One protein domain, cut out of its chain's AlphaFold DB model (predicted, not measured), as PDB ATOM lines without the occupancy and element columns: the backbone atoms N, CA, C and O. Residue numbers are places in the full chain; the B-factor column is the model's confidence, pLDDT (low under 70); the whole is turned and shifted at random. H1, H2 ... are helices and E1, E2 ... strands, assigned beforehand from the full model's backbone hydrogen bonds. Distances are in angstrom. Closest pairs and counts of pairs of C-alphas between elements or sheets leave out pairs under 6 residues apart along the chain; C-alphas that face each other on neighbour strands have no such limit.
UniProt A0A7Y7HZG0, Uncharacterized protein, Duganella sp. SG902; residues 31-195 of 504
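What this domain is: This is residues 31 to 195 of the 504 residues of an uncharacterized protein of Duganella sp. SG902 (UniProt A0A7Y7HZG0). The model is a long rod with a lobe at each end: one is a small sandwich, the sheet E5 E4 E10 E11 face to face with the sheet E1 E9 E6, and the other is the sheet E2 E3 E7 E8 with H1 and H2 over one face. Between the lobes run the links E1 to E2, E3 to E4 and E6 to E7, and the stretch with H3 from E8 to E9. The printed part has 165 residues with three named helices and eleven named strands, in the order E1 E2 E3 E4 E5 E6 E7 H1 H2 E8 H3 E9 E10 E11; both sheets of the sandwich are antiparallel, and the sheet E2 E3 E7 E8 is mixed. The class is mixed, helices and strands, with 72 of the 165 residues in named elements, under half. The whole is loose, with a radius of gyration of the C-alphas of 19.9 A, and spans 63 by 31 by 27 A.

Where its parts are: Residues 31 to 44 hold no named element. E1 is residues 45 to 48, beginning at C-alpha 45 (24.558, 18.573, -4.215). E2, residues 55 to 59, and E3, residues 64 to 67, follow. E4 is residues 78 to 82, 13.7 A long; E5 is residues 85 to 89, and E6 is residues 91 to 94. After residues 95 to 110, with no named element, comes E7, residues 111 to 114. H1, residues 117 to 125, is 12.5 A long and starts at C-alpha 117 (39.986, 43.159, 17.048). H2 is residues 132 to 137, E8 residues 141 to 143 and H3 residues 145 to 150. E9, residues 155 to 159, is 13.4 A long. E10, residues 168 to 173, is 17.1 A long, and E11, residues 185 to 190, is 16.2 A long and ends at C-alpha 190 (21.852, 14.125, -13.980).

How they stand to each other: In the sandwich the facing parts are 9.9 A centre to centre, with the strands of one sheet at 43 degrees to those of the other. E10 and E11 form a hairpin, with N 169 and O 188 2.8 A apart; E10 is also antiparallel to E4, with N 79 and O 172 at 3.0 A. E4 and E5 form a hairpin too, with N 89 and O 80 at 2.8 A. E5 runs on into E6 at 51 degrees. In the second sheet the inner strand E9 is antiparallel to E1, with N 47 and O 155 at 2.8 A, and to E6, with N 92 and O 158 at 2.8 A. The closest C-alphas of E4 and E6 are those of Ile 80 and Val 91, 7.0 A apart. Residues 37 to 38 pair parallel with residues 189 to 190 of E11. In the other lobe, E2 and E3 form a hairpin, with N 57 and O 65 at 2.9 A. E3 and E7 are parallel, with N 66 and O 112 at 2.8 A, and E7 and E8 are antiparallel, with N 142 and O 113 at 2.8 A. H1 and H2 lie on the same face, which gives two layers, helices on one face of a sheet. H1 has a height over the sheet of 9.4 A and lies over E7, along the strands at 15 degrees on the local plane; its closest C-alpha to E7 is that of Glu 120, 5.8 A from that of Phe 114. H2 has a height of 8.7 A and is only just over none of the strands, with 2 of its C-alphas falling on E3 and 2 on E7. H3 only grazes this sheet with residues 145 to 149. Every O i to N i+4 pair is within hydrogen-bond range in H1, H2 and H3.

The domain as a whole: The C-alphas farthest apart, those of Lys 127 and Asn 192, are 65.1 A apart. The printed part has no cut. The links E6 to E7 and E10 to E11 are long. Mean pLDDT of the printed part is 90.9; residues 99 to 108 and residue 151 are under 70.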
ATOM      1  N   VAL A  31      28.791  15.771   1.488       94.62
ATOM      2  CA  VAL A  31      28.378  14.676   2.392       94.62
ATOM      3  C   VAL A  31      28.055  13.374   1.656       94.62
ATOM      4  O   VAL A  31      28.390  12.300   2.140       94.62
ATOM      5  N   HIS A  32      27.516  13.461   0.438       95.00
ATOM      6  CA  HIS A  32      27.226  12.309  -0.420       95.00
ATOM      7  C   HIS A  32      28.207  12.219  -1.599       95.00
ATOM      8  O   HIS A  32      27.816  12.035  -2.746       95.00
ATOM      9  N   ALA A  33      29.513  12.364  -1.353       94.00
ATOM     10  CA  ALA A  33      30.521  12.366  -2.425       94.00
ATOM     11  C   ALA A  33      30.597  11.063  -3.254       94.00
ATOM     12  O   ALA A  33      31.173  11.072  -4.340       94.00
ATOM     13  N   LYS A  34      30.047   9.951  -2.744       94.69
ATOM     14  CA  LYS A  34      29.945   8.666  -3.463       94.69
ATOM     15  C   LYS A  34      28.770   8.622  -4.447       94.69
ATOM     16  O   LYS A  34      28.769   7.786  -5.346       94.69
ATOM     17  N   LEU A  35      27.813   9.542  -4.317       95.06
ATOM     18  CA  LEU A  35      26.673   9.656  -5.212       95.06
ATOM     19  C   LEU A  35      27.147  10.060  -6.611       95.06
ATOM     20  O   LEU A  35      27.695  11.142  -6.811       95.06
ATOM     21  N   THR A  36      26.926   9.180  -7.585       97.69
ATOM     22  CA  THR A  36      27.349   9.377  -8.982       97.69
ATOM     23  C   THR A  36      26.206   9.792  -9.904       97.69
ATOM     24  O   THR A  36      26.457  10.300 -10.997       97.69
ATOM     25  N   HIS A  37      24.959   9.627  -9.457       98.44
ATOM     26  CA  HIS A  37      23.747   9.942 -10.204       98.44
ATOM     27  C   HIS A  37      22.791  10.795  -9.370       98.44
ATOM     28  O   HIS A  37      22.680  10.622  -8.159       98.44
ATOM     29  N   LEU A  38      22.080  11.706 -10.024       98.56
ATOM     30  CA  LEU A  38      21.021  12.523  -9.441       98.56
ATOM     31  C   LEU A  38      19.824  12.561 -10.390       98.56
ATOM     32  O   LEU A  38      20.026  12.608 -11.601       98.56
ATOM     33  N   PRO A  39      18.584  12.608  -9.886       98.50
ATOM     34  CA  PRO A  39      17.416  12.737 -10.746       98.50
ATOM     35  C   PRO A  39      17.331  14.132 -11.386       98.50
ATOM     36  O   PRO A  39      17.918  15.107 -10.911       98.50
ATOM     37  N   ALA A  40      16.528  14.247 -12.442       98.38
ATOM     38  CA  ALA A  40      16.300  15.467 -13.216       98.38
ATOM     39  C   ALA A  40      15.803  16.655 -12.376       98.38
ATOM     40  O   ALA A  40      16.005  17.808 -12.758       98.38
ATOM     41  N   ASN A  41      15.141  16.389 -11.248       98.25
ATOM     42  CA  ASN A  41      14.628  17.396 -10.324       98.25
ATOM     43  C   ASN A  41      15.523  17.632  -9.095       98.25
ATOM     44  O   ASN A  41      15.068  18.243  -8.126       98.25
ATOM     45  N   ALA A  42      16.783  17.185  -9.118       98.12
ATOM     46  CA  ALA A  42      17.746  17.527  -8.079       98.12
ATOM     47  C   ALA A  42      17.961  19.050  -8.000       98.12
ATOM     48  O   ALA A  42      18.175  19.736  -9.002       98.12
ATOM     49  N   ARG A  43      17.927  19.584  -6.778       97.75
ATOM     50  CA  ARG A  43      18.045  21.016  -6.462       97.75
ATOM     51  C   ARG A  43      19.487  21.463  -6.219       97.75
ATOM     52  O   ARG A  43      19.752  22.660  -6.162       97.75
ATOM     53  N   GLY A  44      20.407  20.523  -6.025       97.88
ATOM     54  CA  GLY A  44      21.816  20.777  -5.723       97.88
ATOM     55  C   GLY A  44      22.476  19.557  -5.093       97.88
ATOM     56  O   GLY A  44      21.771  18.663  -4.640       97.88
ATOM     57  N   VAL A  45      23.807  19.536  -5.039       97.94
ATOM     58  CA  VAL A  45      24.558  18.573  -4.215       97.94
ATOM     59  C   VAL A  45      24.716  19.119  -2.802       97.94
ATOM     60  O   VAL A  45      24.914  20.326  -2.628       97.94
ATOM     61  N   LEU A  46      24.640  18.255  -1.793       96.88
ATOM     62  CA  LEU A  46      24.782  18.668  -0.400       96.88
ATOM     63  C   LEU A  46      26.247  18.862  -0.016       96.88
ATOM     64  O   LEU A  46      27.111  18.026  -0.278       96.88
ATOM     65  N   PHE A  47      26.507  19.968   0.662       96.69
ATOM     66  CA  PHE A  47      27.808  20.358   1.167       96.69
ATOM     67  C   PHE A  47      27.668  20.790   2.623       96.69
ATOM     68  O   PHE A  47      26.756  21.539   2.971       96.69
ATOM     69  N   LEU A  48      28.580  20.330   3.473       94.06
ATOM     70  CA  LEU A  48      28.686  20.747   4.859       94.06
ATOM     71  C   LEU A  48      29.807  21.796   4.976       94.06
ATOM     72  O   LEU A  48      30.974  21.477   4.714       94.06
ATOM     73  N   PRO A  49      29.474  23.055   5.314       92.62
ATOM     74  CA  PRO A  49      30.436  24.117   5.580       92.62
ATOM     75  C   PRO A  49      31.560  23.708   6.544       92.62
ATOM     76  O   PRO A  49      31.289  23.004   7.517       92.62
ATOM     77  N   PRO A  50      32.811  24.186   6.362       90.50
ATOM     78  CA  PRO A  50      33.774  24.200   7.456       90.50
ATOM     79  C   PRO A  50      33.201  24.887   8.699       90.50
ATOM     80  O   PRO A  50      32.554  25.934   8.565       90.50
ATOM     81  N   PRO A  51      33.478  24.359   9.908       85.06
ATOM     82  CA  PRO A  51      33.110  25.055  11.126       85.06
ATOM     83  C   PRO A  51      33.773  26.433  11.137       85.06
ATOM     84  O   PRO A  51      34.912  26.605  10.691       85.06
ATOM     85  N   LEU A  52      33.065  27.429  11.669       86.00
ATOM     86  CA  LEU A  52      33.665  28.743  11.877       86.00
ATOM     87  C   LEU A  52      34.855  28.591  12.829       86.00
ATOM     88  O   LEU A  52      34.732  27.942  13.869       86.00
ATOM     89  N   ALA A  53      35.988  29.205  12.484       85.94
ATOM     90  CA  ALA A  53      37.200  29.213  13.299       85.94
ATOM     91  C   ALA A  53      37.030  30.155  14.505       85.94
ATOM     92  O   ALA A  53      37.679  31.196  14.605       85.94
ATOM     93  N   LEU A  54      36.091  29.802  15.384       87.19
ATOM     94  CA  LEU A  54      35.691  30.581  16.542       87.19
ATOM     95  C   LEU A  54      36.254  29.978  17.826       87.19
ATOM     96  O   LEU A  54      36.037  28.807  18.128       87.19
ATOM     97  N   GLU A  55      36.920  30.808  18.618       90.75
ATOM     98  CA  GLU A  55      37.352  30.485  19.973       90.75
ATOM     99  C   GLU A  55      36.285  30.962  20.961       90.75
ATOM    100  O   GLU A  55      35.899  32.131  20.956       90.75
ATOM    101  N   TYR A  56      35.797  30.069  21.815       91.31
ATOM    102  CA  TYR A  56      34.864  30.432  22.876       91.31
ATOM    103  C   TYR A  56      35.564  31.292  23.943       91.31
ATOM    104  O   TYR A  56      36.596  30.901  24.486       91.31
ATOM    105  N   LEU A  57      34.991  32.453  24.272       91.62
ATOM    106  CA  LEU A  57      35.552  33.390  25.255       91.62
ATOM    107  C   LEU A  57      34.806  33.413  26.591       91.62
ATOM    108  O   LEU A  57      35.400  33.756  27.619       91.62
ATOM    109  N   GLY A  58      33.515  33.092  26.574       88.75
ATOM    110  CA  GLY A  58      32.637  33.166  27.737       88.75
ATOM    111  C   GLY A  58      31.161  33.130  27.347       88.75
ATOM    112  O   GLY A  58      30.816  33.241  26.172       88.75
ATOM    113  N   HIS A  59      30.289  32.998  28.339       91.69
ATOM    114  CA  HIS A  59      28.849  33.175  28.184       91.69
ATOM    115  C   HIS A  59      28.256  33.798  29.449       91.69
ATOM    116  O   HIS A  59      28.848  33.703  30.525       91.69
ATOM    117  N   ASP A  60      27.087  34.402  29.301       90.25
ATOM    118  CA  ASP A  60      26.181  34.784  30.382       90.25
ATOM    119  C   ASP A  60      24.730  34.481  29.959       90.25
ATOM    120  O   ASP A  60      24.498  33.691  29.033       90.25
ATOM    121  N   ASP A  61      23.752  35.050  30.664       89.94
ATOM    122  CA  ASP A  61      22.332  34.852  30.363       89.94
ATOM    123  C   ASP A  61      21.908  35.496  29.031       89.94
ATOM    124  O   ASP A  61      20.954  35.030  28.407       89.94
ATOM    125  N   ASP A  62      22.643  36.506  28.553       90.19
ATOM    126  CA  ASP A  62      22.325  37.272  27.344       90.19
ATOM    127  C   ASP A  62      22.966  36.686  26.075       90.19
ATOM    128  O   ASP A  62      22.544  36.989  24.950       90.19
ATOM    129  N   GLY A  63      23.970  35.818  26.222       91.25
ATOM    130  CA  GLY A  63      24.483  35.035  25.106       91.25
ATOM    131  C   GLY A  63      25.868  34.440  25.296       91.25
ATOM    132  O   GLY A  63      26.431  34.378  26.386       91.25
ATOM    133  N   ILE A  64      26.420  33.973  24.179       91.38
ATOM    134  CA  ILE A  64      27.739  33.349  24.105       91.38
ATOM    135  C   ILE A  64      28.674  34.232  23.287       91.38
ATOM    136  O   ILE A  64      28.333  34.653  22.181       91.38
ATOM    137  N   LEU A  65      29.868  34.483  23.811       92.88
ATOM    138  CA  LEU A  65      30.879  35.322  23.192       92.88
ATOM    139  C   LEU A  65      31.997  34.477  22.585       92.88
ATOM    140  O   LEU A  65      32.583  33.617  23.248       92.88
ATOM    141  N   TYR A  66      32.329  34.785  21.338       93.00
ATOM    142  CA  TYR A  66      33.392  34.152  20.576       93.00
ATOM    143  C   TYR A  66      34.425  35.173  20.085       93.00
ATOM    144  O   TYR A  66      34.146  36.362  19.922       93.00
ATOM    145  N   SER A  67      35.622  34.670  19.816       91.19
ATOM    146  CA  SER A  67      36.715  35.323  19.097       91.19
ATOM    147  C   SER A  67      36.930  34.625  17.762       91.19
ATOM    148  O   SER A  67      36.655  33.434  17.656       91.19
ATOM    149  N   GLY A  68      37.497  35.324  16.785       87.12
ATOM    150  CA  GLY A  68      37.945  34.726  15.529       87.12
ATOM    151  C   GLY A  68      37.240  35.283  14.302       87.12
ATOM    152  O   GLY A  68      36.314  36.095  14.379       87.12
ATOM    153  N   GLU A  69      37.721  34.854  13.140       82.06
ATOM    154  CA  GLU A  69      37.200  35.309  11.861       82.06
ATOM    155  C   GLU A  69      35.975  34.496  11.446       82.06
ATOM    156  O   GLU A  69      35.985  33.265  11.408       82.06
ATOM    157  N   VAL A  70      34.915  35.212  11.079       79.38
ATOM    158  CA  VAL A  70      33.738  34.631  10.437       79.38
ATOM    159  C   VAL A  70      33.794  35.020   8.972       79.38
ATOM    160  O   VAL A  70      33.445  36.141   8.610       79.38
ATOM    161  N   SER A  71      34.260  34.097   8.138       80.56
ATOM    162  CA  SER A  71      34.176  34.237   6.687       80.56
ATOM    163  C   SER A  71      32.957  33.456   6.203       80.56
ATOM    164  O   SER A  71      33.011  32.224   6.210       80.56
ATOM    165  N   PRO A  72      31.850  34.121   5.821       83.88
ATOM    166  CA  PRO A  72      30.723  33.419   5.229       83.88
ATOM    167  C   PRO A  72      31.178  32.719   3.948       83.88
ATOM    168  O   PRO A  72      32.024  33.222   3.201       83.88
ATOM    169  N   ILE A  73      30.607  31.550   3.687       90.00
ATOM    170  CA  ILE A  73      30.876  30.830   2.447       90.00
ATOM    171  C   ILE A  73      30.274  31.621   1.289       90.00
ATOM    172  O   ILE A  73      29.110  32.009   1.319       90.00
ATOM    173  N   SER A  74      31.087  31.864   0.264       93.56
ATOM    174  CA  SER A  74      30.703  32.619  -0.930       93.56
ATOM    175  C   SER A  74      30.584  31.692  -2.142       93.56
ATOM    176  O   SER A  74      31.380  30.754  -2.235       93.56
ATOM    177  N   PRO A  75      29.674  31.953  -3.105       96.44
ATOM    178  CA  PRO A  75      29.590  31.208  -4.368       96.44
ATOM    179  C   PRO A  75      30.926  31.081  -5.102       96.44
ATOM    180  O   PRO A  75      31.217  30.037  -5.676       96.44
ATOM    181  N   SER A  76      31.798  32.090  -4.998       96.69
ATOM    182  CA  SER A  76      33.141  32.067  -5.596       96.69
ATOM    183  C   SER A  76      34.113  31.080  -4.938       96.69
ATOM    184  O   SER A  76      35.218  30.866  -5.439       96.69
ATOM    185  N   ALA A  77      33.741  30.472  -3.807       96.94
ATOM    186  CA  ALA A  77      34.490  29.375  -3.206       96.94
ATOM    187  C   ALA A  77      34.302  28.051  -3.960       96.94
ATOM    188  O   ALA A  77      35.030  27.104  -3.671       96.94
ATOM    189  N   PHE A  78      33.379  27.991  -4.921       98.25
ATOM    190  CA  PHE A  78      33.081  26.801  -5.703       98.25
ATOM    191  C   PHE A  78      33.317  27.037  -7.191       98.25
ATOM    192  O   PHE A  78      33.284  28.164  -7.680       98.25
ATOM    193  N   SER A  79      33.535  25.945  -7.912       98.25
ATOM    194  CA  SER A  79      33.524  25.905  -9.371       98.25
ATOM    195  C   SER A  79      32.665  24.739  -9.827       98.25
ATOM    196  O   SER A  79      32.782  23.642  -9.276       98.25
ATOM    197  N   ILE A  80      31.833  24.977 -10.838       98.50
ATOM    198  CA  ILE A  80      30.996  23.954 -11.461       98.50
ATOM    199  C   ILE A  80      31.317  23.924 -12.947       98.50
ATOM    200  O   ILE A  80      31.208  24.950 -13.608       98.50
ATOM    201  N   THR A  81      31.666  22.762 -13.485       98.38
ATOM    202  CA  THR A  81      31.809  22.555 -14.934       98.38
ATOM    203  C   THR A  81      30.892  21.432 -15.395       98.38
ATOM    204  O   THR A  81      30.457  20.603 -14.591       98.38
ATOM    205  N   SER A  82      30.570  21.410 -16.689       98.06
ATOM    206  CA  SER A  82      29.777  20.347 -17.304       98.06
ATOM    207  C   SER A  82      30.515  19.741 -18.493       98.06
ATOM    208  O   SER A  82      31.267  20.425 -19.182       98.06
ATOM    209  N   ASN A  83      30.263  18.468 -18.790       97.81
ATOM    210  CA  ASN A  83      30.807  17.813 -19.981       97.81
ATOM    211  C   ASN A  83      30.450  18.528 -21.302       97.81
ATOM    212  O   ASN A  83      31.200  18.420 -22.267       97.81
ATOM    213  N   THR A  84      29.343  19.278 -21.356       96.44
ATOM    214  CA  THR A  84      28.949  20.060 -22.545       96.44
ATOM    215  C   THR A  84      29.376  21.527 -22.494       96.44
ATOM    216  O   THR A  84      29.184  22.248 -23.469       96.44
ATOM    217  N   GLN A  85      29.874  22.004 -21.351       94.88
ATOM    218  CA  GLN A  85      30.294  23.390 -21.146       94.88
ATOM    219  C   GLN A  85      31.508  23.393 -20.204       94.88
ATOM    220  O   GLN A  85      31.327  23.329 -18.983       94.88
ATOM    221  N   PRO A  86      32.735  23.411 -20.760       91.94
ATOM    222  CA  PRO A  86      33.957  23.285 -19.969       91.94
ATOM    223  C   PRO A  86      34.244  24.528 -19.115       91.94
ATOM    224  O   PRO A  86      34.937  24.418 -18.105       91.94
ATOM    225  N   ASP A  87      33.697  25.686 -19.493       96.50
ATOM    226  CA  ASP A  87      33.799  26.916 -18.709       96.50
ATOM    227  C   ASP A  87      33.023  26.809 -17.390       96.50
ATOM    228  O   ASP A  87      31.986  26.146 -17.303       96.50
ATOM    229  N   SER A  88      33.514  27.501 -16.356       96.94
ATOM    230  CA  SER A  88      32.855  27.507 -15.049       96.94
ATOM    231  C   SER A  88      31.466  28.139 -15.142       96.94
ATOM    232  O   SER A  88      31.312  29.289 -15.549       96.94
ATOM    233  N   LEU A  89      30.461  27.400 -14.685       98.12
ATOM    234  CA  LEU A  89      29.090  27.866 -14.535       98.12
ATOM    235  C   LEU A  89      28.952  28.746 -13.279       98.12
ATOM    236  O   LEU A  89      29.630  28.489 -12.276       98.12
ATOM    237  N   PRO A  90      28.059  29.752 -13.290       98.12
ATOM    238  CA  PRO A  90      27.691  30.490 -12.088       98.12
ATOM    239  C   PRO A  90      27.092  29.565 -11.021       98.12
ATOM    240  O   PRO A  90      26.279  28.694 -11.332       98.12
ATOM    241  N   VAL A  91      27.470  29.781  -9.760       98.31
ATOM    242  CA  VAL A  91      27.068  28.948  -8.617       98.31
ATOM    243  C   VAL A  91      25.932  29.608  -7.835       98.31
ATOM    244  O   VAL A  91      26.006  30.793  -7.515       98.31
ATOM    245  N   ALA A  92      24.914  28.825  -7.483       97.50
ATOM    246  CA  ALA A  92      23.844  29.192  -6.565       97.50
ATOM    247  C   ALA A  92      23.898  28.342  -5.290       97.50
ATOM    248  O   ALA A  92      24.269  27.164  -5.323       97.50
ATOM    249  N   PHE A  93      23.488  28.954  -4.175       94.75
ATOM    250  CA  PHE A  93      23.314  28.285  -2.891       94.75
ATOM    251  C   PHE A  93      21.849  28.253  -2.488       94.75
ATOM    252  O   PHE A  93      21.114  29.219  -2.689       94.75
ATOM    253  N   SER A  94      21.456  27.166  -1.840       93.12
ATOM    254  CA  SER A  94      20.240  27.123  -1.033       93.12
ATOM    255  C   SER A  94      20.502  26.352   0.254       93.12
ATOM    256  O   SER A  94      21.465  25.595   0.349       93.12
ATOM    257  N   TRP A  95      19.664  26.568   1.260       89.12
ATOM    258  CA  TRP A  95      19.776  25.917   2.559       89.12
ATOM    259  C   TRP A  95      18.556  25.022   2.714       89.12
ATOM    260  O   TRP A  95      17.454  25.568   2.796       89.12
ATOM    261  N   PRO A  96      18.713  23.688   2.697       85.19
ATOM    262  CA  PRO A  96      17.602  22.794   2.937       85.19
ATOM    263  C   PRO A  96      16.905  23.157   4.244       85.19
ATOM    264  O   PRO A  96      17.541  23.255   5.301       85.19
ATOM    265  N   ASP A  97      15.601  23.387   4.153       79.00
ATOM    266  CA  ASP A  97      14.755  23.688   5.303       79.00
ATOM    267  C   ASP A  97      14.088  22.418   5.817       79.00
ATOM    268  O   ASP A  97      12.870  22.318   5.911       79.00
ATOM    269  N   PHE A  98      14.916  21.416   6.117       71.12
ATOM    270  CA  PHE A  98      14.457  20.352   6.993       71.12
ATOM    271  C   PHE A  98      14.421  20.948   8.390       71.12
ATOM    272  O   PHE A  98      15.371  21.643   8.753       71.12
ATOM    273  N   GLU A  99      13.323  20.731   9.123       61.16
ATOM    274  CA  GLU A  99      13.150  21.133  10.521       61.16
ATOM    275  C   GLU A  99      14.316  20.573  11.340       61.16
ATOM    276  O   GLU A  99      14.246  19.493  11.930       61.16
ATOM    277  N   GLN A 100      15.443  21.279  11.319       53.84
ATOM    278  CA  GLN A 100      16.585  20.961  12.134       53.84
ATOM    279  C   GLN A 100      16.093  21.178  13.540       53.84
ATOM    280  O   GLN A 100      15.832  22.309  13.953       53.84
ATOM    281  N   ARG A 101      15.901  20.064  14.244       56.00
ATOM    282  CA  ARG A 101      15.614  20.091  15.666       56.00
ATOM    283  C   ARG A 101      16.609  21.030  16.304       56.00
ATOM    284  O   ARG A 101      17.812  20.873  16.092       56.00
ATOM    285  N   GLU A 102      16.084  22.014  17.024       50.84
ATOM    286  CA  GLU A 102      16.902  22.913  17.820       50.84
ATOM    287  C   GLU A 102      17.902  22.058  18.599       50.84
ATOM    288  O   GLU A 102      17.503  21.137  19.320       50.84
ATOM    289  N   GLU A 103      19.198  22.293  18.373       51.16
ATOM    290  CA  GLU A 103      20.244  21.549  19.066       51.16
ATOM    291  C   GLU A 103      19.960  21.592  20.576       51.16
ATOM    292  O   GLU A 103      19.834  22.688  21.143       51.16
ATOM    293  N   PRO A 104      19.883  20.432  21.251       42.38
ATOM    294  CA  PRO A 104      19.730  20.388  22.695       42.38
ATOM    295  C   PRO A 104      20.850  21.205  23.354       42.38
ATOM    296  O   PRO A 104      22.028  20.883  23.222       42.38
ATOM    297  N   GLY A 105      20.492  22.286  24.052       47.12
ATOM    298  CA  GLY A 105      21.444  23.131  24.784       47.12
ATOM    299  C   GLY A 105      21.751  24.494  24.157       47.12
ATOM    300  O   GLY A 105      22.328  25.343  24.841       47.12
ATOM    301  N   MET A 106      21.302  24.781  22.932       50.28
ATOM    302  CA  MET A 106      21.222  26.165  22.443       50.28
ATOM    303  C   MET A 106      19.846  26.740  22.779       50.28
ATOM    304  O   MET A 106      19.028  26.970  21.901       50.28
ATOM    305  N   ASN A 107      19.594  26.955  24.074       59.22
ATOM    306  CA  ASN A 107      18.344  27.486  24.635       59.22
ATOM    307  C   ASN A 107      18.066  28.938  24.181       59.22
ATOM    308  O   ASN A 107      18.147  29.860  24.988       59.22
ATOM    309  N   GLY A 108      17.848  29.179  22.886       67.75
ATOM    310  CA  GLY A 108      17.629  30.513  22.317       67.75
ATOM    311  C   GLY A 108      18.780  31.509  22.532       67.75
ATOM    312  O   GLY A 108      18.610  32.702  22.284       67.75
ATOM    313  N   ARG A 109      19.949  31.055  23.012       82.62
ATOM    314  CA  ARG A 109      21.076  31.935  23.341       82.62
ATOM    315  C   ARG A 109      21.712  32.477  22.066       82.62
ATOM    316  O   ARG A 109      22.202  31.720  21.226       82.62
ATOM    317  N   ARG A 110      21.767  33.804  21.960       89.12
ATOM    318  CA  ARG A 110      22.448  34.494  20.863       89.12
ATOM    319  C   ARG A 110      23.958  34.313  20.963       89.12
ATOM    320  O   ARG A 110      24.523  34.155  22.043       89.12
ATOM    321  N   SER A 111      24.613  34.312  19.813       89.56
ATOM    322  CA  SER A 111      26.059  34.192  19.690       89.56
ATOM    323  C   SER A 111      26.646  35.475  19.135       89.56
ATOM    324  O   SER A 111      26.186  35.977  18.113       89.56
ATOM    325  N   TYR A 112      27.701  35.962  19.770       93.94
ATOM    326  CA  TYR A 112      28.324  37.232  19.440       93.94
ATOM    327  C   TYR A 112      29.815  37.074  19.185       93.94
ATOM    328  O   TYR A 112      30.469  36.189  19.735       93.94
ATOM    329  N   ARG A 113      30.363  37.993  18.392       94.00
ATOM    330  CA  ARG A 113      31.805  38.246  18.306       94.00
ATOM    331  C   ARG A 113      32.088  39.727  18.452       94.00
ATOM    332  O   ARG A 113      31.187  40.542  18.268       94.00
ATOM    333  N   PHE A 114      33.340  40.088  18.690       95.56
ATOM    334  CA  PHE A 114      33.742  41.489  18.659       95.56
ATOM    335  C   PHE A 114      33.642  42.082  17.247       95.56
ATOM    336  O   PHE A 114      34.029  41.453  16.257       95.56
ATOM    337  N   ALA A 115      33.129  43.310  17.169       93.56
ATOM    338  CA  ALA A 115      33.090  44.108  15.947       93.56
ATOM    339  C   ALA A 115      34.506  44.465  15.473       93.56
ATOM    340  O   ALA A 115      34.782  44.452  14.271       93.56
ATOM    341  N   HIS A 116      35.411  44.714  16.424       95.19
ATOM    342  CA  HIS A 116      36.790  45.106  16.170       95.19
ATOM    343  C   HIS A 116      37.777  44.279  16.998       95.19
ATOM    344  O   HIS A 116      37.582  44.048  18.191       95.19
ATOM    345  N   THR A 117      38.904  43.908  16.387       93.56
ATOM    346  CA  THR A 117      39.986  43.159  17.048       93.56
ATOM    347  C   THR A 117      40.551  43.895  18.269       93.56
ATOM    348  O   THR A 117      40.955  43.264  19.242       93.56
ATOM    349  N   ALA A 118      40.558  45.233  18.253       96.12
ATOM    350  CA  ALA A 118      41.024  46.039  19.382       96.12
ATOM    351  C   ALA A 118      40.155  45.846  20.641       96.12
ATOM    352  O   ALA A 118      40.695  45.711  21.740       96.12
ATOM    353  N   ASP A 119      38.828  45.770  20.480       96.06
ATOM    354  CA  ASP A 119      37.900  45.527  21.590       96.06
ATOM    355  C   ASP A 119      38.079  44.123  22.173       96.06
ATOM    356  O   ASP A 119      38.078  43.953  23.394       96.06
ATOM    357  N   GLU A 120      38.312  43.128  21.315       95.62
ATOM    358  CA  GLU A 120      38.611  41.765  21.755       95.62
ATOM    359  C   GLU A 120      39.910  41.710  22.572       95.62
ATOM    360  O   GLU A 120      39.955  41.134  23.662       95.62
ATOM    361  N   GLN A 121      40.978  42.349  22.086       95.88
ATOM    362  CA  GLN A 121      42.248  42.407  22.812       95.88
ATOM    363  C   GLN A 121      42.092  43.115  24.162       95.88
ATOM    364  O   GLN A 121      42.661  42.667  25.162       95.88
ATOM    365  N   GLN A 122      41.306  44.196  24.212       96.44
ATOM    366  CA  GLN A 122      40.984  44.883  25.460       96.44
ATOM    367  C   GLN A 122      40.239  43.951  26.426       96.44
ATOM    368  O   GLN A 122      40.614  43.868  27.596       96.44
ATOM    369  N   TYR A 123      39.237  43.212  25.941       96.00
ATOM    370  CA  TYR A 123      38.488  42.235  26.733       96.00
ATOM    371  C   TYR A 123      39.394  41.147  27.318       96.00
ATOM    372  O   TYR A 123      39.327  40.861  28.515       96.00
ATOM    373  N   ARG A 124      40.295  40.577  26.508       95.12
ATOM    374  CA  ARG A 124      41.231  39.529  26.951       95.12
ATOM    375  C   ARG A 124      42.207  40.016  28.024       95.12
ATOM    376  O   ARG A 124      42.563  39.241  28.906       95.12
ATOM    377  N   ARG A 125      42.624  41.286  27.960       96.81
ATOM    378  CA  ARG A 125      43.554  41.910  28.921       96.81
ATOM    379  C   ARG A 125      42.873  42.425  30.192       96.81
ATOM    380  O   ARG A 125      43.560  42.731  31.166       96.81
ATOM    381  N   ALA A 126      41.550  42.570  30.194       95.62
ATOM    382  CA  ALA A 126      40.826  43.139  31.321       95.62
ATOM    383  C   ALA A 126      40.882  42.214  32.547       95.62
ATOM    384  O   ALA A 126      40.521  41.041  32.473       95.62
ATOM    385  N   LYS A 127      41.263  42.767  33.708       96.25
ATOM    386  CA  LYS A 127      41.215  42.040  34.993       96.25
ATOM    387  C   LYS A 127      39.789  41.625  35.365       96.25
ATOM    388  O   LYS A 127      39.586  40.561  35.936       96.25
ATOM    389  N   LYS A 128      38.811  42.475  35.039       96.19
ATOM    390  CA  LYS A 128      37.380  42.208  35.189       96.19
ATOM    391  C   LYS A 128      36.738  42.294  33.811       96.19
ATOM    392  O   LYS A 128      36.653  43.380  33.241       96.19
ATOM    393  N   ARG A 129      36.333  41.144  33.272       95.50
ATOM    394  CA  ARG A 129      35.690  41.056  31.960       95.50
ATOM    395  C   ARG A 129      34.267  41.631  32.048       95.50
ATOM    396  O   ARG A 129      33.532  41.226  32.949       95.50
ATOM    397  N   PRO A 130      33.882  42.586  31.183       94.69
ATOM    398  CA  PRO A 130      32.495  43.040  31.100       94.69
ATOM    399  C   PRO A 130      31.578  41.893  30.645       94.69
ATOM    400  O   PRO A 130      32.034  40.976  29.959       94.69
ATOM    401  N   SER A 131      30.300  41.946  31.026       95.44
ATOM    402  CA  SER A 131      29.296  40.981  30.555       95.44
ATOM    403  C   SER A 131      29.036  41.135  29.052       95.44
ATOM    404  O   SER A 131      29.335  42.184  28.468       95.44
ATOM    405  N   VAL A 132      28.458  40.108  28.425       93.56
ATOM    406  CA  VAL A 132      28.040  40.137  27.016       93.56
ATOM    407  C   VAL A 132      27.048  41.274  26.805       93.56
ATOM    408  O   VAL A 132      27.274  42.105  25.929       93.56
ATOM    409  N   SER A 133      26.038  41.409  27.669       92.56
ATOM    410  CA  SER A 133      25.081  42.523  27.604       92.56
ATOM    411  C   SER A 133      25.743  43.903  27.708       92.56
ATOM    412  O   SER A 133      25.442  44.796  26.912       92.56
ATOM    413  N   THR A 134      26.738  44.077  28.589       95.75
ATOM    414  CA  THR A 134      27.492  45.343  28.671       95.75
ATOM    415  C   THR A 134      28.193  45.654  27.347       95.75
ATOM    416  O   THR A 134      28.144  46.785  26.864       95.75
ATOM    417  N   LEU A 135      28.844  44.658  26.743       96.19
ATOM    418  CA  LEU A 135      29.547  44.814  25.470       96.19
ATOM    419  C   LEU A 135      28.583  45.058  24.296       96.19
ATOM    420  O   LEU A 135      28.898  45.850  23.407       96.19
ATOM    421  N   MET A 136      27.405  44.424  24.306       94.00
ATOM    422  CA  MET A 136      26.339  44.671  23.331       94.00
ATOM    423  C   MET A 136      25.845  46.115  23.400       94.00
ATOM    424  O   MET A 136      25.796  46.787  22.373       94.00
ATOM    425  N   HIS A 137      25.528  46.619  24.597       94.12
ATOM    426  CA  HIS A 137      25.071  48.001  24.785       94.12
ATOM    427  C   HIS A 137      26.120  49.039  24.370       94.12
ATOM    428  O   HIS A 137      25.769  50.136  23.944       94.12
ATOM    429  N   GLN A 138      27.404  48.684  24.442       96.69
ATOM    430  CA  GLN A 138      28.506  49.512  23.953       96.69
ATOM    431  C   GLN A 138      28.705  49.440  22.428       96.69
ATOM    432  O   GLN A 138      29.606  50.097  21.913       96.69
ATOM    433  N   GLY A 139      27.923  48.630  21.704       95.25
ATOM    434  CA  GLY A 139      28.079  48.430  20.261       95.25
ATOM    435  C   GLY A 139      29.366  47.696  19.873       95.25
ATOM    436  O   GLY A 139      29.775  47.744  18.717       95.25
ATOM    437  N   LYS A 140      30.023  47.016  20.823       96.38
ATOM    438  CA  LYS A 140      31.302  46.322  20.592       96.38
ATOM    439  C   LYS A 140      31.134  44.935  19.987       96.38
ATOM    440  O   LYS A 140      32.127  44.313  19.612       96.38
ATOM    441  N   LEU A 141      29.903  44.428  19.937       95.81
ATOM    442  CA  LEU A 141      29.594  43.074  19.501       95.81
ATOM    443  C   LEU A 141      28.750  43.063  18.228       95.81
ATOM    444  O   LEU A 141      27.881  43.905  18.030       95.81
ATOM    445  N   VAL A 142      28.995  42.056  17.396       93.56
ATOM    446  CA  VAL A 142      28.203  41.712  16.215       93.56
ATOM    447  C   VAL A 142      27.525  40.377  16.481       93.56
ATOM    448  O   VAL A 142      28.183  39.414  16.883       93.56
ATOM    449  N   ASP A 143      26.215  40.325  16.250       91.75
ATOM    450  CA  ASP A 143      25.441  39.088  16.308       91.75
ATOM    451  C   ASP A 143      25.841  38.175  15.138       91.75
ATOM    452  O   ASP A 143      25.752  38.546  13.966       91.75
ATOM    453  N   ILE A 144      26.318  36.979  15.470       88.62
ATOM    454  CA  ILE A 144      26.721  35.931  14.527       88.62
ATOM    455  C   ILE A 144      25.865  34.673  14.680       88.62
ATOM    456  O   ILE A 144      26.237  33.618  14.173       88.62
ATOM    457  N   THR A 145      24.726  34.761  15.371       84.38
ATOM    458  CA  THR A 145      23.823  33.631  15.635       84.38
ATOM    459  C   THR A 145      23.435  32.946  14.331       84.38
ATOM    460  O   THR A 145      23.707  31.761  14.153       84.38
ATOM    461  N   LYS A 146      22.922  33.714  13.359       82.56
ATOM    462  CA  LYS A 146      22.547  33.194  12.035       82.56
ATOM    463  C   LYS A 146      23.723  32.525  11.314       82.56
ATOM    464  O   LYS A 146      23.557  31.430  10.797       82.56
ATOM    465  N   LEU A 147      24.910  33.134  11.342       77.88
ATOM    466  CA  LEU A 147      26.105  32.582  10.693       77.88
ATOM    467  C   LEU A 147      26.583  31.285  11.358       77.88
ATOM    468  O   LEU A 147      27.008  30.370  10.661       77.88
ATOM    469  N   ARG A 148      26.497  31.169  12.691       79.56
ATOM    470  CA  ARG A 148      26.791  29.912  13.399       79.56
ATOM    471  C   ARG A 148      25.776  28.824  13.066       79.56
ATOM    472  O   ARG A 148      26.186  27.682  12.902       79.56
ATOM    473  N   HIS A 149      24.492  29.171  12.958       73.88
ATOM    474  CA  HIS A 149      23.472  28.230  12.501       73.88
ATOM    475  C   HIS A 149      23.751  27.778  11.063       73.88
ATOM    476  O   HIS A 149      23.818  26.583  10.814       73.88
ATOM    477  N   GLU A 150      23.998  28.699  10.131       74.94
ATOM    478  CA  GLU A 150      24.316  28.375   8.731       74.94
ATOM    479  C   GLU A 150      25.589  27.531   8.592       74.94
ATOM    480  O   GLU A 150      25.584  26.541   7.875       74.94
ATOM    481  N   ALA A 151      26.657  27.835   9.334       66.25
ATOM    482  CA  ALA A 151      27.897  27.050   9.303       66.25
ATOM    483  C   ALA A 151      27.753  25.615   9.847       66.25
ATOM    484  O   ALA A 151      28.687  24.825   9.752       66.25
ATOM    485  N   ARG A 152      26.605  25.285  10.441       72.69
ATOM    486  CA  ARG A 152      26.250  23.940  10.916       72.69
ATOM    487  C   ARG A 152      25.156  23.294  10.073       72.69
ATOM    488  O   ARG A 152      24.821  22.131  10.279       72.69
ATOM    489  N   ARG A 153      24.580  24.045   9.137       82.25
ATOM    490  CA  ARG A 153      23.559  23.561   8.217       82.25
ATOM    491  C   ARG A 153      24.219  22.989   6.980       82.25
ATOM    492  O   ARG A 153      25.212  23.513   6.483       82.25
ATOM    493  N   LEU A 154      23.602  21.947   6.441       90.50
ATOM    494  CA  LEU A 154      23.849  21.575   5.059       90.50
ATOM    495  C   LEU A 154      23.492  22.751   4.148       90.50
ATOM    496  O   LEU A 154      22.488  23.429   4.363       90.50
ATOM    497  N   MET A 155      24.284  22.947   3.104       94.00
ATOM    498  CA  MET A 155      23.962  23.813   1.978       94.00
ATOM    499  C   MET A 155      23.885  22.983   0.702       94.00
ATOM    500  O   MET A 155      24.617  22.011   0.537       94.00
ATOM    501  N   ARG A 156      23.023  23.381  -0.228       96.12
ATOM    502  CA  ARG A 156      23.015  22.864  -1.595       96.12
ATOM    503  C   ARG A 156      23.847  23.753  -2.494       96.12
ATOM    504  O   ARG A 156      23.693  24.975  -2.472       96.12
ATOM    505  N   VAL A 157      24.663  23.122  -3.325       98.12
ATOM    506  CA  VAL A 157      25.457  23.769  -4.369       98.12
ATOM    507  C   VAL A 157      24.932  23.322  -5.727       98.12
ATOM    508  O   VAL A 157      24.841  22.125  -5.998       98.12
ATOM    509  N   ALA A 158      24.573  24.278  -6.582       98.31
ATOM    510  CA  ALA A 158      24.036  24.011  -7.914       98.31
ATOM    511  C   ALA A 158      24.449  25.107  -8.913       98.31
ATOM    512  O   ALA A 158      24.835  26.201  -8.491       98.31
ATOM    513  N   PRO A 159      24.356  24.861 -10.232       98.50
ATOM    514  CA  PRO A 159      24.364  25.938 -11.217       98.50
ATOM    515  C   PRO A 159      23.203  26.913 -10.969       98.50
ATOM    516  O   PRO A 159      22.116  26.479 -10.588       98.50
ATOM    517  N   VAL A 160      23.391  28.207 -11.250       98.06
ATOM    518  CA  VAL A 160      22.316  29.223 -11.150       98.06
ATOM    519  C   VAL A 160      21.080  28.839 -11.968       98.06
ATOM    520  O   VAL A 160      19.959  28.992 -11.492       98.06
ATOM    521  N   ASP A 161      21.276  28.255 -13.151       97.62
ATOM    522  CA  ASP A 161      20.184  27.818 -14.033       97.62
ATOM    523  C   ASP A 161      19.686  26.390 -13.736       97.62
ATOM    524  O   ASP A 161      18.982  25.785 -14.556       97.62
ATOM    525  N   GLY A 162      20.088  25.828 -12.593       97.81
ATOM    526  CA  GLY A 162      19.818  24.453 -12.194       97.81
ATOM    527  C   GLY A 162      20.581  23.406 -13.008       97.81
ATOM    528  O   GLY A 162      21.270  23.687 -13.995       97.81
ATOM    529  N   PHE A 163      20.448  22.155 -12.578       98.38
ATOM    530  CA  PHE A 163      20.977  21.006 -13.298       98.38
ATOM    531  C   PHE A 163      20.179  20.730 -14.577       98.38
ATOM    532  O   PHE A 163      18.959  20.880 -14.613       98.38
ATOM    533  N   LYS A 164      20.871  20.339 -15.652       98.25
ATOM    534  CA  LYS A 164      20.246  19.940 -16.918       98.25
ATOM    535  C   LYS A 164      20.298  18.412 -17.055       98.25
ATOM    536  O   LYS A 164      21.398  17.865 -16.955       98.25
ATOM    537  N   PRO A 165      19.161  17.738 -17.315       98.38
ATOM    538  CA  PRO A 165      19.126  16.294 -17.529       98.38
ATOM    539  C   PRO A 165      20.057  15.822 -18.651       98.38
ATOM    540  O   PRO A 165      20.279  16.529 -19.636       98.38
ATOM    541  N   GLY A 166      20.618  14.626 -18.484       98.19
ATOM    542  CA  GLY A 166      21.563  13.986 -19.398       98.19
ATOM    543  C   GLY A 166      22.996  14.526 -19.345       98.19
ATOM    544  O   GLY A 166      23.832  14.093 -20.139       98.19
ATOM    545  N   ARG A 167      23.307  15.476 -18.454       98.31
ATOM    546  CA  ARG A 167      24.651  16.063 -18.339       98.31
ATOM    547  C   ARG A 167      25.411  15.529 -17.138       98.31
ATOM    548  O   ARG A 167      24.826  15.210 -16.108       98.31
ATOM    549  N   GLN A 168      26.733  15.523 -17.265       98.56
ATOM    550  CA  GLN A 168      27.640  15.273 -16.155       98.56
ATOM    551  C   GLN A 168      28.190  16.605 -15.646       98.56
ATOM    552  O   GLN A 168      28.573  17.466 -16.446       98.56
ATOM    553  N   TYR A 169      28.228  16.760 -14.326       98.62
ATOM    554  CA  TYR A 169      28.752  17.928 -13.633       98.62
ATOM    555  C   TYR A 169      29.897  17.532 -12.712       98.62
ATOM    556  O   TYR A 169      29.822  16.521 -12.015       98.62
ATOM    557  N   LYS A 170      30.930  18.371 -12.673       98.50
ATOM    558  CA  LYS A 170      31.990  18.328 -11.667       98.50
ATOM    559  C   LYS A 170      31.877  19.577 -10.803       98.50
ATOM    560  O   LYS A 170      31.867  20.690 -11.329       98.50
ATOM    561  N   ILE A 171      31.783  19.383  -9.493       98.56
ATOM    562  CA  ILE A 171      31.589  20.452  -8.512       98.56
ATOM    563  C   ILE A 171      32.734  20.374  -7.513       98.56
ATOM    564  O   ILE A 171      32.903  19.358  -6.843       98.56
ATOM    565  N   SER A 172      33.515  21.446  -7.405       98.25
ATOM    566  CA  SER A 172      34.714  21.492  -6.561       98.25
ATOM    567  C   SER A 172      34.666  22.687  -5.612       98.25
ATOM    568  O   SER A 172      34.261  23.782  -5.999       98.25
ATOM    569  N   TYR A 173      35.118  22.483  -4.375       97.94
ATOM    570  CA  TYR A 173      35.397  23.536  -3.406       97.94
ATOM    571  C   TYR A 173      36.875  23.943  -3.475       97.94
ATOM    572  O   TYR A 173      37.780  23.116  -3.350       97.94
ATOM    573  N   ASN A 174      37.120  25.241  -3.648       97.25
ATOM    574  CA  ASN A 174      38.414  25.795  -4.047       97.25
ATOM    575  C   ASN A 174      39.216  26.417  -2.891       97.25
ATOM    576  O   ASN A 174      40.254  27.035  -3.128       97.25
ATOM    577  N   LYS A 175      38.756  26.301  -1.636       95.50
ATOM    578  CA  LYS A 175      39.525  26.764  -0.463       95.50
ATOM    579  C   LYS A 175      40.226  25.600   0.240       95.50
ATOM    580  O   LYS A 175      40.135  24.443  -0.166       95.50
ATOM    581  N   LYS A 176      40.968  25.925   1.302       93.88
ATOM    582  CA  LYS A 176      41.699  24.952   2.121       93.88
ATOM    583  C   LYS A 176      40.728  23.929   2.725       93.88
ATOM    584  O   LYS A 176      39.735  24.315   3.331       93.88
ATOM    585  N   SER A 177      41.065  22.650   2.580       93.69
ATOM    586  CA  SER A 177      40.241  21.508   3.001       93.69
ATOM    587  C   SER A 177      41.053  20.429   3.736       93.69
ATOM    588  O   SER A 177      40.750  19.241   3.663       93.69
ATOM    589  N   SER A 178      42.179  20.806   4.349       92.19
ATOM    590  CA  SER A 178      43.037  19.860   5.071       92.19
ATOM    591  C   SER A 178      42.319  19.333   6.312       92.19
ATOM    592  O   SER A 178      41.850  20.147   7.108       92.19
ATOM    593  N   GLY A 179      42.290  18.011   6.495       89.19
ATOM    594  CA  GLY A 179      41.638  17.374   7.647       89.19
ATOM    595  C   GLY A 179      40.112  17.324   7.551       89.19
ATOM    596  O   GLY A 179      39.444  17.182   8.566       89.19
ATOM    597  N   TRP A 180      39.541  17.498   6.358       93.81
ATOM    598  CA  TRP A 180      38.106  17.313   6.147       93.81
ATOM    599  C   TRP A 180      37.740  15.831   6.111       93.81
ATOM    600  O   TRP A 180      38.472  15.041   5.516       93.81
ATOM    601  N   ALA A 181      36.603  15.488   6.719       91.62
ATOM    602  CA  ALA A 181      36.028  14.146   6.668       91.62
ATOM    603  C   ALA A 181      35.442  13.830   5.281       91.62
ATOM    604  O   ALA A 181      35.630  12.732   4.761       91.62
ATOM    605  N   TYR A 182      34.793  14.810   4.638       95.19
ATOM    606  CA  TYR A 182      34.163  14.621   3.332       95.19
ATOM    607  C   TYR A 182      35.024  15.141   2.179       95.19
ATOM    608  O   TYR A 182      35.927  15.972   2.337       95.19
ATOM    609  N   ALA A 183      34.713  14.676   0.969       96.56
ATOM    610  CA  ALA A 183      35.425  15.096  -0.227       96.56
ATOM    611  C   ALA A 183      35.192  16.585  -0.524       96.56
ATOM    612  O   ALA A 183      34.099  17.124  -0.359       96.56
ATOM    613  N   LYS A 184      36.222  17.256  -1.044       97.50
ATOM    614  CA  LYS A 184      36.124  18.639  -1.544       97.50
ATOM    615  C   LYS A 184      35.602  18.736  -2.980       97.50
ATOM    616  O   LYS A 184      35.544  19.834  -3.526       97.50
ATOM    617  N   GLU A 185      35.332  17.606  -3.622       98.31
ATOM    618  CA  GLU A 185      34.873  17.517  -5.005       98.31
ATOM    619  C   GLU A 185      33.893  16.356  -5.153       98.31
ATOM    620  O   GLU A 185      34.074  15.319  -4.517       98.31
ATOM    621  N   VAL A 186      32.895  16.533  -6.015       98.31
ATOM    622  CA  VAL A 186      31.950  15.492  -6.420       98.31
ATOM    623  C   VAL A 186      31.718  15.552  -7.931       98.31
ATOM    624  O   VAL A 186      31.810  16.620  -8.549       98.31
ATOM    625  N   GLN A 187      31.439  14.397  -8.534       98.44
ATOM    626  CA  GLN A 187      31.048  14.279  -9.935       98.44
ATOM    627  C   GLN A 187      29.720  13.536 -10.021       98.44
ATOM    628  O   GLN A 187      29.614  12.416  -9.534       98.44
ATOM    629  N   VAL A 188      28.727  14.161 -10.649       98.44
ATOM    630  CA  VAL A 188      27.358  13.638 -10.731       98.44
ATOM    631  C   VAL A 188      26.853  13.668 -12.164       98.44
ATOM    632  O   VAL A 188      27.078  14.636 -12.893       98.44
ATOM    633  N   THR A 189      26.142  12.622 -12.562       98.56
ATOM    634  CA  THR A 189      25.341  12.584 -13.786       98.56
ATOM    635  C   THR A 189      23.893  12.885 -13.433       98.56
ATOM    636  O   THR A 189      23.356  12.317 -12.488       98.56
ATOM    637  N   ILE A 190      23.263  13.793 -14.171       98.62
ATOM    638  CA  ILE A 190      21.852  14.125 -13.980       98.62
ATOM    639  C   ILE A 190      21.038  13.236 -14.904       98.62
ATOM    640  O   ILE A 190      21.115  13.368 -16.126       98.62
ATOM    641  N   ASP A 191      20.263  12.330 -14.338       98.56
ATOM    642  CA  ASP A 191      19.402  11.430 -15.084       98.56
ATOM    643  C   ASP A 191      18.189  12.177 -15.655       98.56
ATOM    644  O   ASP A 191      17.872  13.301 -15.269       98.56
ATOM    645  N   ASN A 192      17.479  11.539 -16.588       98.31
ATOM    646  CA  ASN A 192      16.207  12.061 -17.105       98.31
ATOM    647  C   ASN A 192      15.014  11.740 -16.191       98.31
ATOM    648  O   ASN A 192      13.938  12.308 -16.371       98.31
ATOM    649  N   ALA A 193      15.189  10.822 -15.236       97.94
ATOM    650  CA  ALA A 193      14.141  10.424 -14.308       97.94
ATOM    651  C   ALA A 193      13.811  11.570 -13.344       97.94
ATOM    652  O   ALA A 193      14.709  12.196 -12.787       97.94
ATOM    653  N   VAL A 194      12.523  11.834 -13.135       97.81
ATOM    654  CA  VAL A 194      12.032  12.770 -12.118       97.81
ATOM    655  C   VAL A 194      11.489  11.944 -10.967       97.81
ATOM    656  O   VAL A 194      10.600  11.125 -11.186       97.81
ATOM    657  N   LEU A 195      11.993  12.178  -9.757       97.88
ATOM    658  CA  LEU A 195      11.418  11.567  -8.563       97.88
ATOM    659  C   LEU A 195      10.207  12.368  -8.097       97.88
ATOM    660  O   LEU A 195      10.264  13.594  -7.965       97.88
TER     661      LEU A 195